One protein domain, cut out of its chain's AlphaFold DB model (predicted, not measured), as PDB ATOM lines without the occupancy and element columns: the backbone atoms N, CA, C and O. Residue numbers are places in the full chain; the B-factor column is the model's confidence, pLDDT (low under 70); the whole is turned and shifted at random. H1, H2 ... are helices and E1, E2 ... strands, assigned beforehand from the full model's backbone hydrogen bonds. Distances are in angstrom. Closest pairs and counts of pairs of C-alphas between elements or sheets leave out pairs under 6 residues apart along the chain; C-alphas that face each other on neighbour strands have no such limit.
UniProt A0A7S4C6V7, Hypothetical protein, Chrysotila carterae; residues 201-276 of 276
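What this domain is: This is residues 201 to 276 of the 276 residues of the protein "Hypothetical protein" of Chrysotila carterae (UniProt A0A7S4C6V7). With little regular structure, this is a long, loop-rich model: the small strand pair E1 and E2 near its middle, short helix H1 toward one end, the thin hairpin E3 and E4 at the other. The printed part has 76 residues, in order E1, H1, E2, E3, E4; both two-strand sheets, E1 - E2 and E3 - E4, are antiparallel. The class is mixed, with 22 residues in named elements; the whole is loose, radius of gyration of the C-alphas 14.9 A, spanning 50 by 28 by 17 A.

Where its parts are: E1, residues 208 to 212, begins at C-alpha (146.866, 102.896, 160.046) and measures 12.7 A. H1, 218 to 225, measures 10.5 A; E2, 243 to 245, 7.1 A; E3, 260 to 262, 6.1 A; E4, 268 to 270, 6.8 A, ending at (148.818, 95.763, 176.246).

How they stand to each other: E1 and E2 are antiparallel neighbours, with N 209 and O 244 within hydrogen-bond range at 2.9 A. E1 and H1 are near each other, with 5 pairs of C-alphas within 10 A. In H1 every O i to N i+4 pair is within range. In the hairpin, N 269 and O 261 are 3.0 A apart. E2 and E3 are apart.

The domain as a whole: The farthest C-alphas, Arg 218 and Asp 265, are 50.6 A apart. There is no cut; links H1 to E2 and E2 to E3 are long. Residues 203 to 204, 255 to 264 and 266 to 276 have pLDDT under 70.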
ATOM      1  N   ARG A 201     146.406 104.487 169.406       81.00
ATOM      2  CA  ARG A 201     146.363 105.797 170.077       81.00
ATOM      3  C   ARG A 201     145.054 106.548 169.838       81.00
ATOM      4  O   ARG A 201     144.606 107.273 170.717       81.00
ATOM      5  N   CYS A 202     144.451 106.389 168.662       80.62
ATOM      6  CA  CYS A 202     143.188 107.044 168.313       80.62
ATOM      7  C   CYS A 202     141.958 106.250 168.775       80.62
ATOM      8  O   CYS A 202     140.894 106.430 168.190       80.62
ATOM      9  N   ASP A 203     142.119 105.332 169.734       69.44
ATOM     10  CA  ASP A 203     141.069 104.432 170.223       69.44
ATOM     11  C   ASP A 203     140.247 103.806 169.083       69.44
ATOM     12  O   ASP A 203     139.030 103.917 168.993       69.44
ATOM     13  N   ALA A 204     140.961 103.219 168.122       68.38
ATOM     14  CA  ALA A 204     140.403 102.562 166.946       68.38
ATOM     15  C   ALA A 204     139.685 103.441 165.896       68.38
ATOM     16  O   ALA A 204     139.255 102.922 164.861       68.38
ATOM     17  N   HIS A 205     139.615 104.762 166.083       72.94
ATOM     18  CA  HIS A 205     139.044 105.673 165.083       72.94
ATOM     19  C   HIS A 205     139.987 105.954 163.916       72.94
ATOM     20  O   HIS A 205     139.532 106.223 162.806       72.94
ATOM     21  N   GLY A 206     141.295 105.895 164.169       79.56
ATOM     22  CA  GLY A 206     142.293 106.214 163.161       79.56
ATOM     23  C   GLY A 206     142.668 105.023 162.283       79.56
ATOM     24  O   GLY A 206     142.897 103.928 162.802       79.56
ATOM     25  N   ARG A 207     142.788 105.215 160.968       85.12
ATOM     26  CA  ARG A 207     143.282 104.198 160.037       85.12
ATOM     27  C   ARG A 207     144.807 104.234 159.974       85.12
ATOM     28  O   ARG A 207     145.415 105.239 159.611       85.12
ATOM     29  N   THR A 208     145.435 103.102 160.273       89.25
ATOM     30  CA  THR A 208     146.866 102.896 160.046       89.25
ATOM     31  C   THR A 208     147.080 102.335 158.650       89.25
ATOM     32  O   THR A 208     146.483 101.328 158.268       89.25
ATOM     33  N   VAL A 209     147.958 102.973 157.888       90.44
ATOM     34  CA  VAL A 209     148.326 102.547 156.540       90.44
ATOM     35  C   VAL A 209     149.824 102.256 156.445       90.44
ATOM     36  O   VAL A 209     150.600 102.754 157.268       90.44
ATOM     37  N   PRO A 210     150.262 101.448 155.464       91.25
ATOM     38  CA  PRO A 210     151.679 101.238 155.218       91.25
ATOM     39  C   PRO A 210     152.379 102.555 154.881       91.25
ATOM     40  O   PRO A 210     151.849 103.385 154.138       91.25
ATOM     41  N   ARG A 211     153.605 102.708 155.374       93.19
ATOM     42  CA  ARG A 211     154.533 103.747 154.939       93.19
ATOM     43  C   ARG A 211     155.513 103.145 153.937       93.19
ATOM     44  O   ARG A 211     156.253 102.219 154.273       93.19
ATOM     45  N   VAL A 212     155.488 103.642 152.705       93.31
ATOM     46  CA  VAL A 212     156.264 103.101 151.579       93.31
ATOM     47  C   VAL A 212     157.398 104.056 151.234       93.31
ATOM     48  O   VAL A 212     157.168 105.246 151.066       93.31
ATOM     49  N   TYR A 213     158.613 103.526 151.124       92.31
ATOM     50  CA  TYR A 213     159.821 104.274 150.772       92.31
ATOM     51  C   TYR A 213     160.228 103.946 149.338       92.31
ATOM     52  O   TYR A 213     159.997 102.825 148.877       92.31
ATOM     53  N   GLY A 214     160.866 104.898 148.665       88.75
ATOM     54  CA  GLY A 214     161.343 104.743 147.294       88.75
ATOM     55  C   GLY A 214     160.732 105.747 146.323       88.75
ATOM     56  O   GLY A 214     159.921 106.596 146.691       88.75
ATOM     57  N   PHE A 215     161.137 105.636 145.058       89.94
ATOM     58  CA  PHE A 215     160.744 106.588 144.024       89.94
ATOM     59  C   PHE A 215     159.236 106.541 143.725       89.94
ATOM     60  O   PHE A 215     158.656 105.454 143.600       89.94
ATOM     61  N   PRO A 216     158.590 107.707 143.554       89.75
ATOM     62  CA  PRO A 216     157.160 107.787 143.298       89.75
ATOM     63  C   PRO A 216     156.822 107.216 141.916       89.75
ATOM     64  O   PRO A 216     157.116 107.811 140.880       89.75
ATOM     65  N   SER A 217     156.161 106.060 141.890       89.88
ATOM     66  CA  SER A 217     155.541 105.519 140.679       89.88
ATOM     67  C   SER A 217     154.087 105.989 140.569       89.88
ATOM     68  O   SER A 217     153.451 106.299 141.578       89.88
ATOM     69  N   ARG A 218     153.517 106.024 139.354       90.88
ATOM     70  CA  ARG A 218     152.103 106.415 139.163       90.88
ATOM     71  C   ARG A 218     151.132 105.601 140.043       90.88
ATOM     72  O   ARG A 218     150.284 106.232 140.672       90.88
ATOM     73  N   PRO A 219     151.259 104.262 140.165       86.31
ATOM     74  CA  PRO A 219     150.407 103.483 141.065       86.31
ATOM     75  C   PRO A 219     150.571 103.860 142.542       86.31
ATOM     76  O   PRO A 219     149.575 103.967 143.254       86.31
ATOM     77  N   LEU A 220     151.803 104.110 143.007       86.44
ATOM     78  CA  LEU A 220     152.052 104.515 144.395       86.44
ATOM     79  C   LEU A 220     151.476 105.899 144.693       86.44
ATOM     80  O   LEU A 220     150.851 106.085 145.731       86.44
ATOM     81  N   MET A 221     151.626 106.845 143.766       91.62
ATOM     82  CA  MET A 221     151.059 108.185 143.909       91.62
ATOM     83  C   MET A 221     149.528 108.161 143.902       91.62
ATOM     84  O   MET A 221     148.911 108.868 144.695       91.62
ATOM     85  N   ALA A 222     148.907 107.315 143.072       85.12
ATOM     86  CA  ALA A 222     147.458 107.114 143.090       85.12
ATOM     87  C   ALA A 222     146.983 106.513 144.426       85.12
ATOM     88  O   ALA A 222     146.016 106.995 145.011       85.12
ATOM     89  N   ALA A 223     147.694 105.510 144.951       84.44
ATOM     90  CA  ALA A 223     147.390 104.918 146.252       84.44
ATOM     91  C   ALA A 223     147.600 105.903 147.418       84.44
ATOM     92  O   ALA A 223     146.807 105.908 148.360       84.44
ATOM     93  N   ALA A 224     148.629 106.755 147.353       89.88
ATOM     94  CA  ALA A 224     148.866 107.820 148.326       89.88
ATOM     95  C   ALA A 224     147.746 108.871 148.294       89.88
ATOM     96  O   ALA A 224     147.219 109.242 149.339       89.88
ATOM     97  N   ALA A 225     147.332 109.304 147.096       90.12
ATOM     98  CA  ALA A 225     146.219 110.235 146.914       90.12
ATOM     99  C   ALA A 225     144.889 109.660 147.432       90.12
ATOM    100  O   ALA A 225     144.093 110.383 148.023       90.12
ATOM    101  N   ALA A 226     144.682 108.350 147.278       86.44
ATOM    102  CA  ALA A 226     143.547 107.620 147.841       86.44
ATOM    103  C   ALA A 226     143.679 107.320 149.351       86.44
ATOM    104  O   ALA A 226     142.847 106.601 149.903       86.44
ATOM    105  N   GLN A 227     144.725 107.826 150.017       89.69
ATOM    106  CA  GLN A 227     145.000 107.596 151.440       89.69
ATOM    107  C   GLN A 227     145.085 106.102 151.813       89.69
ATOM    108  O   GLN A 227     144.706 105.681 152.906       89.69
ATOM    109  N   CYS A 228     145.579 105.269 150.898       86.75
ATOM    110  CA  CYS A 228     145.807 103.843 151.140       86.75
ATOM    111  C   CYS A 228     147.216 103.549 151.675       86.75
ATOM    112  O   CYS A 228     147.459 102.453 152.177       86.75
ATOM    113  N   LEU A 229     148.134 104.510 151.560       93.06
ATOM    114  CA  LEU A 229     149.505 104.463 152.062       93.06
ATOM    115  C   LEU A 229     150.010 105.882 152.342       93.06
ATOM    116  O   LEU A 229     149.424 106.857 151.873       93.06
ATOM    117  N   VAL A 230     151.124 105.988 153.062       93.62
ATOM    118  CA  VAL A 230     151.891 107.232 153.203       93.62
ATOM    119  C   VAL A 230     153.236 107.063 152.509       93.62
ATOM    120  O   VAL A 230     153.928 106.066 152.718       93.62
ATOM    121  N   MET A 231     153.625 108.039 151.694       94.25
ATOM    122  CA  MET A 231     154.962 108.061 151.105       94.25
ATOM    123  C   MET A 231     155.983 108.496 152.163       94.25
ATOM    124  O   MET A 231     155.819 109.511 152.840       94.25
ATOM    125  N   GLY A 232     157.019 107.683 152.336       90.06
ATOM    126  CA  GLY A 232     158.219 108.015 153.086       90.06
ATOM    127  C   GLY A 232     159.225 108.788 152.233       90.06
ATOM    128  O   GLY A 232     158.892 109.323 151.180       90.06
ATOM    129  N   TRP A 233     160.464 108.837 152.716       87.31
ATOM    130  CA  TRP A 233     161.595 109.392 151.973       87.31
ATOM    131  C   TRP A 233     162.088 108.414 150.892       87.31
ATOM    132  O   TRP A 233     161.580 107.296 150.754       87.31
ATOM    133  N   ASP A 234     163.114 108.823 150.148       86.50
ATOM    134  CA  ASP A 234     163.664 108.065 149.020       86.50
ATOM    135  C   ASP A 234     164.261 106.704 149.421       86.50
ATOM    136  O   ASP A 234     164.322 105.783 148.608       86.50
ATOM    137  N   TYR A 235     164.676 106.540 150.680       84.25
ATOM    138  CA  TYR A 235     165.291 105.319 151.198       84.25
ATOM    139  C   TYR A 235     164.741 104.951 152.577       84.25
ATOM    140  O   TYR A 235     164.468 105.819 153.401       84.25
ATOM    141  N   LYS A 236     164.605 103.640 152.821       85.81
ATOM    142  CA  LYS A 236     164.216 103.078 154.118       85.81
ATOM    143  C   LYS A 236     165.458 102.749 154.937       85.81
ATOM    144  O   LYS A 236     166.250 101.893 154.542       85.81
ATOM    145  N   THR A 237     165.600 103.359 156.105       88.00
ATOM    146  CA  THR A 237     166.570 102.944 157.119       88.00
ATOM    147  C   THR A 237     165.983 101.853 158.027       88.00
ATOM    148  O   THR A 237     164.762 101.735 158.156       88.00
ATOM    149  N   PRO A 238     166.811 101.046 158.718       82.94
ATOM    150  CA  PRO A 238     166.317 100.034 159.659       82.94
ATOM    151  C   PRO A 238     165.484 100.590 160.823       82.94
ATOM    152  O   PRO A 238     164.744  99.843 161.458       82.94
ATOM    153  N   ARG A 239     165.623 101.887 161.130       85.31
ATOM    154  CA  ARG A 239     164.886 102.555 162.212       85.31
ATOM    155  C   ARG A 239     163.580 103.183 161.740       85.31
ATOM    156  O   ARG A 239     162.801 103.643 162.567       85.31
ATOM    157  N   ASP A 240     163.334 103.184 160.438       88.12
ATOM    158  CA  ASP A 240     162.195 103.880 159.873       88.12
ATOM    159  C   ASP A 240     160.881 103.144 160.140       88.12
ATOM    160  O   ASP A 240     160.777 101.912 160.089       88.12
ATOM    161  N   ALA A 241     159.836 103.931 160.379       88.31
ATOM    162  CA  ALA A 241     158.489 103.422 160.541       88.31
ATOM    163  C   ALA A 241     157.990 102.764 159.247       88.31
ATOM    164  O   ALA A 241     158.158 103.317 158.160       88.31
ATOM    165  N   SER A 242     157.332 101.611 159.359       90.69
ATOM    166  CA  SER A 242     156.702 100.935 158.213       90.69
ATOM    167  C   SER A 242     155.197 101.190 158.141       90.69
ATOM    168  O   SER A 242     154.558 100.778 157.177       90.69
ATOM    169  N   TRP A 243     154.629 101.847 159.152       91.50
ATOM    170  CA  TRP A 243     153.200 102.101 159.303       91.50
ATOM    171  C   TRP A 243     152.976 103.499 159.860       91.50
ATOM    172  O   TRP A 243     153.809 103.998 160.616       91.50
ATOM    173  N   GLN A 244     151.863 104.128 159.493       92.06
ATOM    174  CA  GLN A 244     151.486 105.442 159.997       92.06
ATOM    175  C   GLN A 244     149.966 105.578 160.094       92.06
ATOM    176  O   GLN A 244     149.243 105.221 159.165       92.06
ATOM    177  N   CYS A 245     149.484 106.099 161.221       91.88
ATOM    178  CA  CYS A 245     148.097 106.525 161.381       91.88
ATOM    179  C   CYS A 245     147.857 107.825 160.607       91.88
ATOM    180  O   CYS A 245     148.634 108.773 160.736       91.88
ATOM    181  N   LEU A 246     146.783 107.871 159.819       91.44
ATOM    182  CA  LEU A 246     146.442 109.033 158.998       91.44
ATOM    183  C   LEU A 246     145.927 110.223 159.819       91.44
ATOM    184  O   LEU A 246     146.068 111.364 159.395       91.44
ATOM    185  N   GLU A 247     145.360 109.965 160.994       91.38
ATOM    186  CA  GLU A 247     144.658 110.952 161.810       91.38
ATOM    187  C   GLU A 247     145.590 111.607 162.830       91.38
ATOM    188  O   GLU A 247     145.673 112.829 162.890       91.38
ATOM    189  N   CYS A 248     146.325 110.816 163.621       90.50
ATOM    190  CA  CYS A 248     147.256 111.356 164.623       90.50
ATOM    191  C   CYS A 248     148.716 111.405 164.158       90.50
ATOM    192  O   CYS A 248     149.577 111.876 164.900       90.50
ATOM    193  N   GLY A 249     149.025 110.867 162.973       90.62
ATOM    194  CA  GLY A 249     150.382 110.854 162.424       90.62
ATOM    195  C   GLY A 249     151.366 109.923 163.141       90.62
ATOM    196  O   GLY A 249     152.528 109.870 162.743       90.62
ATOM    197  N   VAL A 250     150.938 109.180 164.170       89.56
ATOM    198  CA  VAL A 250     151.807 108.220 164.866       89.56
ATOM    199  C   VAL A 250     152.308 107.182 163.877       89.56
ATOM    200  O   VAL A 250     151.519 106.535 163.186       89.56
ATOM    201  N   ALA A 251     153.626 107.032 163.833       89.62
ATOM    202  CA  ALA A 251     154.311 106.103 162.961       89.62
ATOM    203  C   ALA A 251     154.924 104.968 163.787       89.62
ATOM    204  O   ALA A 251     155.476 105.208 164.857       89.62
ATOM    205  N   SER A 252     154.830 103.734 163.294       86.69
ATOM    206  CA  SER A 252     155.350 102.546 163.974       86.69
ATOM    207  C   SER A 252     156.196 101.695 163.029       86.69
ATOM    208  O   SER A 252     155.901 101.539 161.839       86.69
ATOM    209  N   ARG A 253     157.290 101.129 163.546       84.06
ATOM    210  CA  ARG A 253     158.196 100.264 162.762       84.06
ATOM    211  C   ARG A 253     157.535  98.957 162.375       84.06
ATOM    212  O   ARG A 253     157.673  98.492 161.244       84.06
ATOM    213  N   HIS A 254     156.790  98.395 163.313       78.94
ATOM    214  CA  HIS A 254     156.030  97.175 163.136       78.94
ATOM    215  C   HIS A 254     154.552  97.493 162.930       78.94
ATOM    216  O   HIS A 254     154.079  98.576 163.284       78.94
ATOM    217  N   PHE A 255     153.835  96.534 162.344       69.44
ATOM    218  CA  PHE A 255     152.382  96.597 162.266       69.44
ATOM    219  C   PHE A 255     151.823  96.808 163.681       69.44
ATOM    220  O   PHE A 255     152.228  96.052 164.576       69.44
ATOM    221  N   PRO A 256     150.946  97.801 163.908       62.41
ATOM    222  CA  PRO A 256     150.442  98.126 165.233       62.41
ATOM    223  C   PRO A 256     149.374  97.115 165.649       62.41
ATOM    224  O   PRO A 256     148.206  97.443 165.812       62.41
ATOM    225  N   TRP A 257     149.758  95.855 165.844       61.59
ATOM    226  CA  TRP A 257     148.957  95.020 166.720       61.59
ATOM    227  C   TRP A 257     149.016  95.668 168.105       61.59
ATOM    228  O   TRP A 257     150.130  95.926 168.578       61.59
ATOM    229  N   PRO A 258     147.898  95.831 168.831       52.81
ATOM    230  CA  PRO A 258     147.998  95.669 170.265       52.81
ATOM    231  C   PRO A 258     148.556  94.257 170.442       52.81
ATOM    232  O   PRO A 258     147.866  93.265 170.195       52.81
ATOM    233  N   ARG A 259     149.849  94.136 170.769       49.84
ATOM    234  CA  ARG A 259     150.407  92.852 171.185       49.84
ATOM    235  C   ARG A 259     149.778  92.563 172.541       49.84
ATOM    236  O   ARG A 259     150.383  92.815 173.575       49.84
ATOM    237  N   ARG A 260     148.546  92.059 172.518       49.59
ATOM    238  CA  ARG A 260     147.914  91.398 173.646       49.59
ATOM    239  C   ARG A 260     148.749  90.160 173.902       49.59
ATOM    240  O   ARG A 260     148.571  89.132 173.252       49.59
ATOM    241  N   ARG A 261     149.739  90.285 174.784       45.97
ATOM    242  CA  ARG A 261     150.382  89.106 175.348       45.97
ATOM    243  C   ARG A 261     149.474  88.629 176.460       45.97
ATOM    244  O   ARG A 261     149.160  89.381 177.375       45.97
ATOM    245  N   VAL A 262     149.045  87.385 176.333       49.81
ATOM    246  CA  VAL A 262     148.462  86.636 177.435       49.81
ATOM    247  C   VAL A 262     149.654  86.080 178.218       49.81
ATOM    248  O   VAL A 262     150.500  85.416 177.610       49.81
ATOM    249  N   ASN A 263     149.820  86.394 179.511       53.06
ATOM    250  CA  ASN A 263     150.827  85.666 180.304       53.06
ATOM    251  C   ASN A 263     150.414  84.192 180.444       53.06
ATOM    252  O   ASN A 263     149.329  83.775 180.042       53.06
ATOM    253  N   ARG A 264     151.283  83.399 181.076       52.91
ATOM    254  CA  ARG A 264     150.965  82.020 181.467       52.91
ATOM    255  C   ARG A 264     149.705  81.901 182.340       52.91
ATOM    256  O   ARG A 264     149.112  80.831 182.346       52.91
ATOM    257  N   ASP A 265     149.275  82.983 182.989       72.56
ATOM    258  CA  ASP A 265     148.116  83.021 183.892       72.56
ATOM    259  C   ASP A 265     146.821  83.500 183.204       72.56
ATOM    260  O   ASP A 265     145.802  83.683 183.863       72.56
ATOM    261  N   GLY A 266     146.829  83.724 181.884       61.69
ATOM    262  CA  GLY A 266     145.635  84.157 181.150       61.69
ATOM    263  C   GLY A 266     145.362  85.668 181.167       61.69
ATOM    264  O   GLY A 266     144.416  86.121 180.524       61.69
ATOM    265  N   ALA A 267     146.180  86.468 181.853       54.78
ATOM    266  CA  ALA A 267     146.024  87.917 181.901       54.78
ATOM    267  C   ALA A 267     146.522  88.563 180.600       54.78
ATOM    268  O   ALA A 267     147.641  88.314 180.145       54.78
ATOM    269  N   VAL A 268     145.661  89.378 179.991       58.59
ATOM    270  CA  VAL A 268     145.947  90.146 178.776       58.59
ATOM    271  C   VAL A 268     146.589  91.466 179.181       58.59
ATOM    272  O   VAL A 268     145.946  92.266 179.855       58.59
ATOM    273  N   PHE A 269     147.812  91.732 178.727       58.97
ATOM    274  CA  PHE A 269     148.423  93.059 178.863       58.97
ATOM    275  C   PHE A 269     148.692  93.656 177.493       58.97
ATOM    276  O   PHE A 269     149.099  92.963 176.553       58.97
ATOM    277  N   GLU A 270     148.475  94.960 177.406       54.69
ATOM    278  CA  GLU A 270     148.818  95.763 176.246       54.69
ATOM    279  C   GLU A 270     150.291  96.146 176.360       54.69
ATOM    280  O   GLU A 270     150.710  96.806 177.311       54.69
ATOM    281  N   LEU A 271     151.111  95.684 175.415       52.69
ATOM    282  CA  LEU A 271     152.446  96.246 175.260       52.69
ATOM    283  C   LEU A 271     152.270  97.708 174.852       52.69
ATOM    284  O   LEU A 271     151.756  97.980 173.766       52.69
ATOM    285  N   GLY A 272     152.661  98.616 175.747       46.84
ATOM    286  CA  GLY A 272     152.687 100.046 175.473       46.84
ATOM    287  C   GLY A 272     153.406 100.331 174.156       46.84
ATOM    288  O   GLY A 272     154.349  99.628 173.781       46.84
ATOM    289  N   ALA A 273     152.941 101.363 173.454       48.41
ATOM    290  CA  ALA A 273     153.466 101.795 172.159       48.41
ATOM    291  C   ALA A 273     154.957 102.202 172.190       48.41
ATOM    292  O   ALA A 273     155.539 102.421 171.134       48.41
ATOM    293  N   ASP A 274     155.570 102.245 173.376       43.72
ATOM    294  CA  ASP A 274     156.920 102.752 173.638       43.72
ATOM    295  C   ASP A 274     158.039 101.700 173.515       43.72
ATOM    296  O   ASP A 274     159.150 101.909 173.996       43.72
ATOM    297  N   ALA A 275     157.792 100.565 172.858       43.19
ATOM    298  CA  ALA A 275     158.863  99.644 172.479       43.19
ATOM    299  C   ALA A 275     159.440 100.022 171.096       43.19
ATOM    300  O   ALA A 275     159.199  99.319 170.113       43.19
ATOM    301  N   ASP A 276     160.199 101.127 171.091       41.81
ATOM    302  CA  ASP A 276     161.121 101.655 170.059       41.81
ATOM    303  C   ASP A 276     160.576 102.202 168.720       41.81
ATOM    304  O   ASP A 276     160.108 101.449 167.835       41.81
TER     305      ASP A 276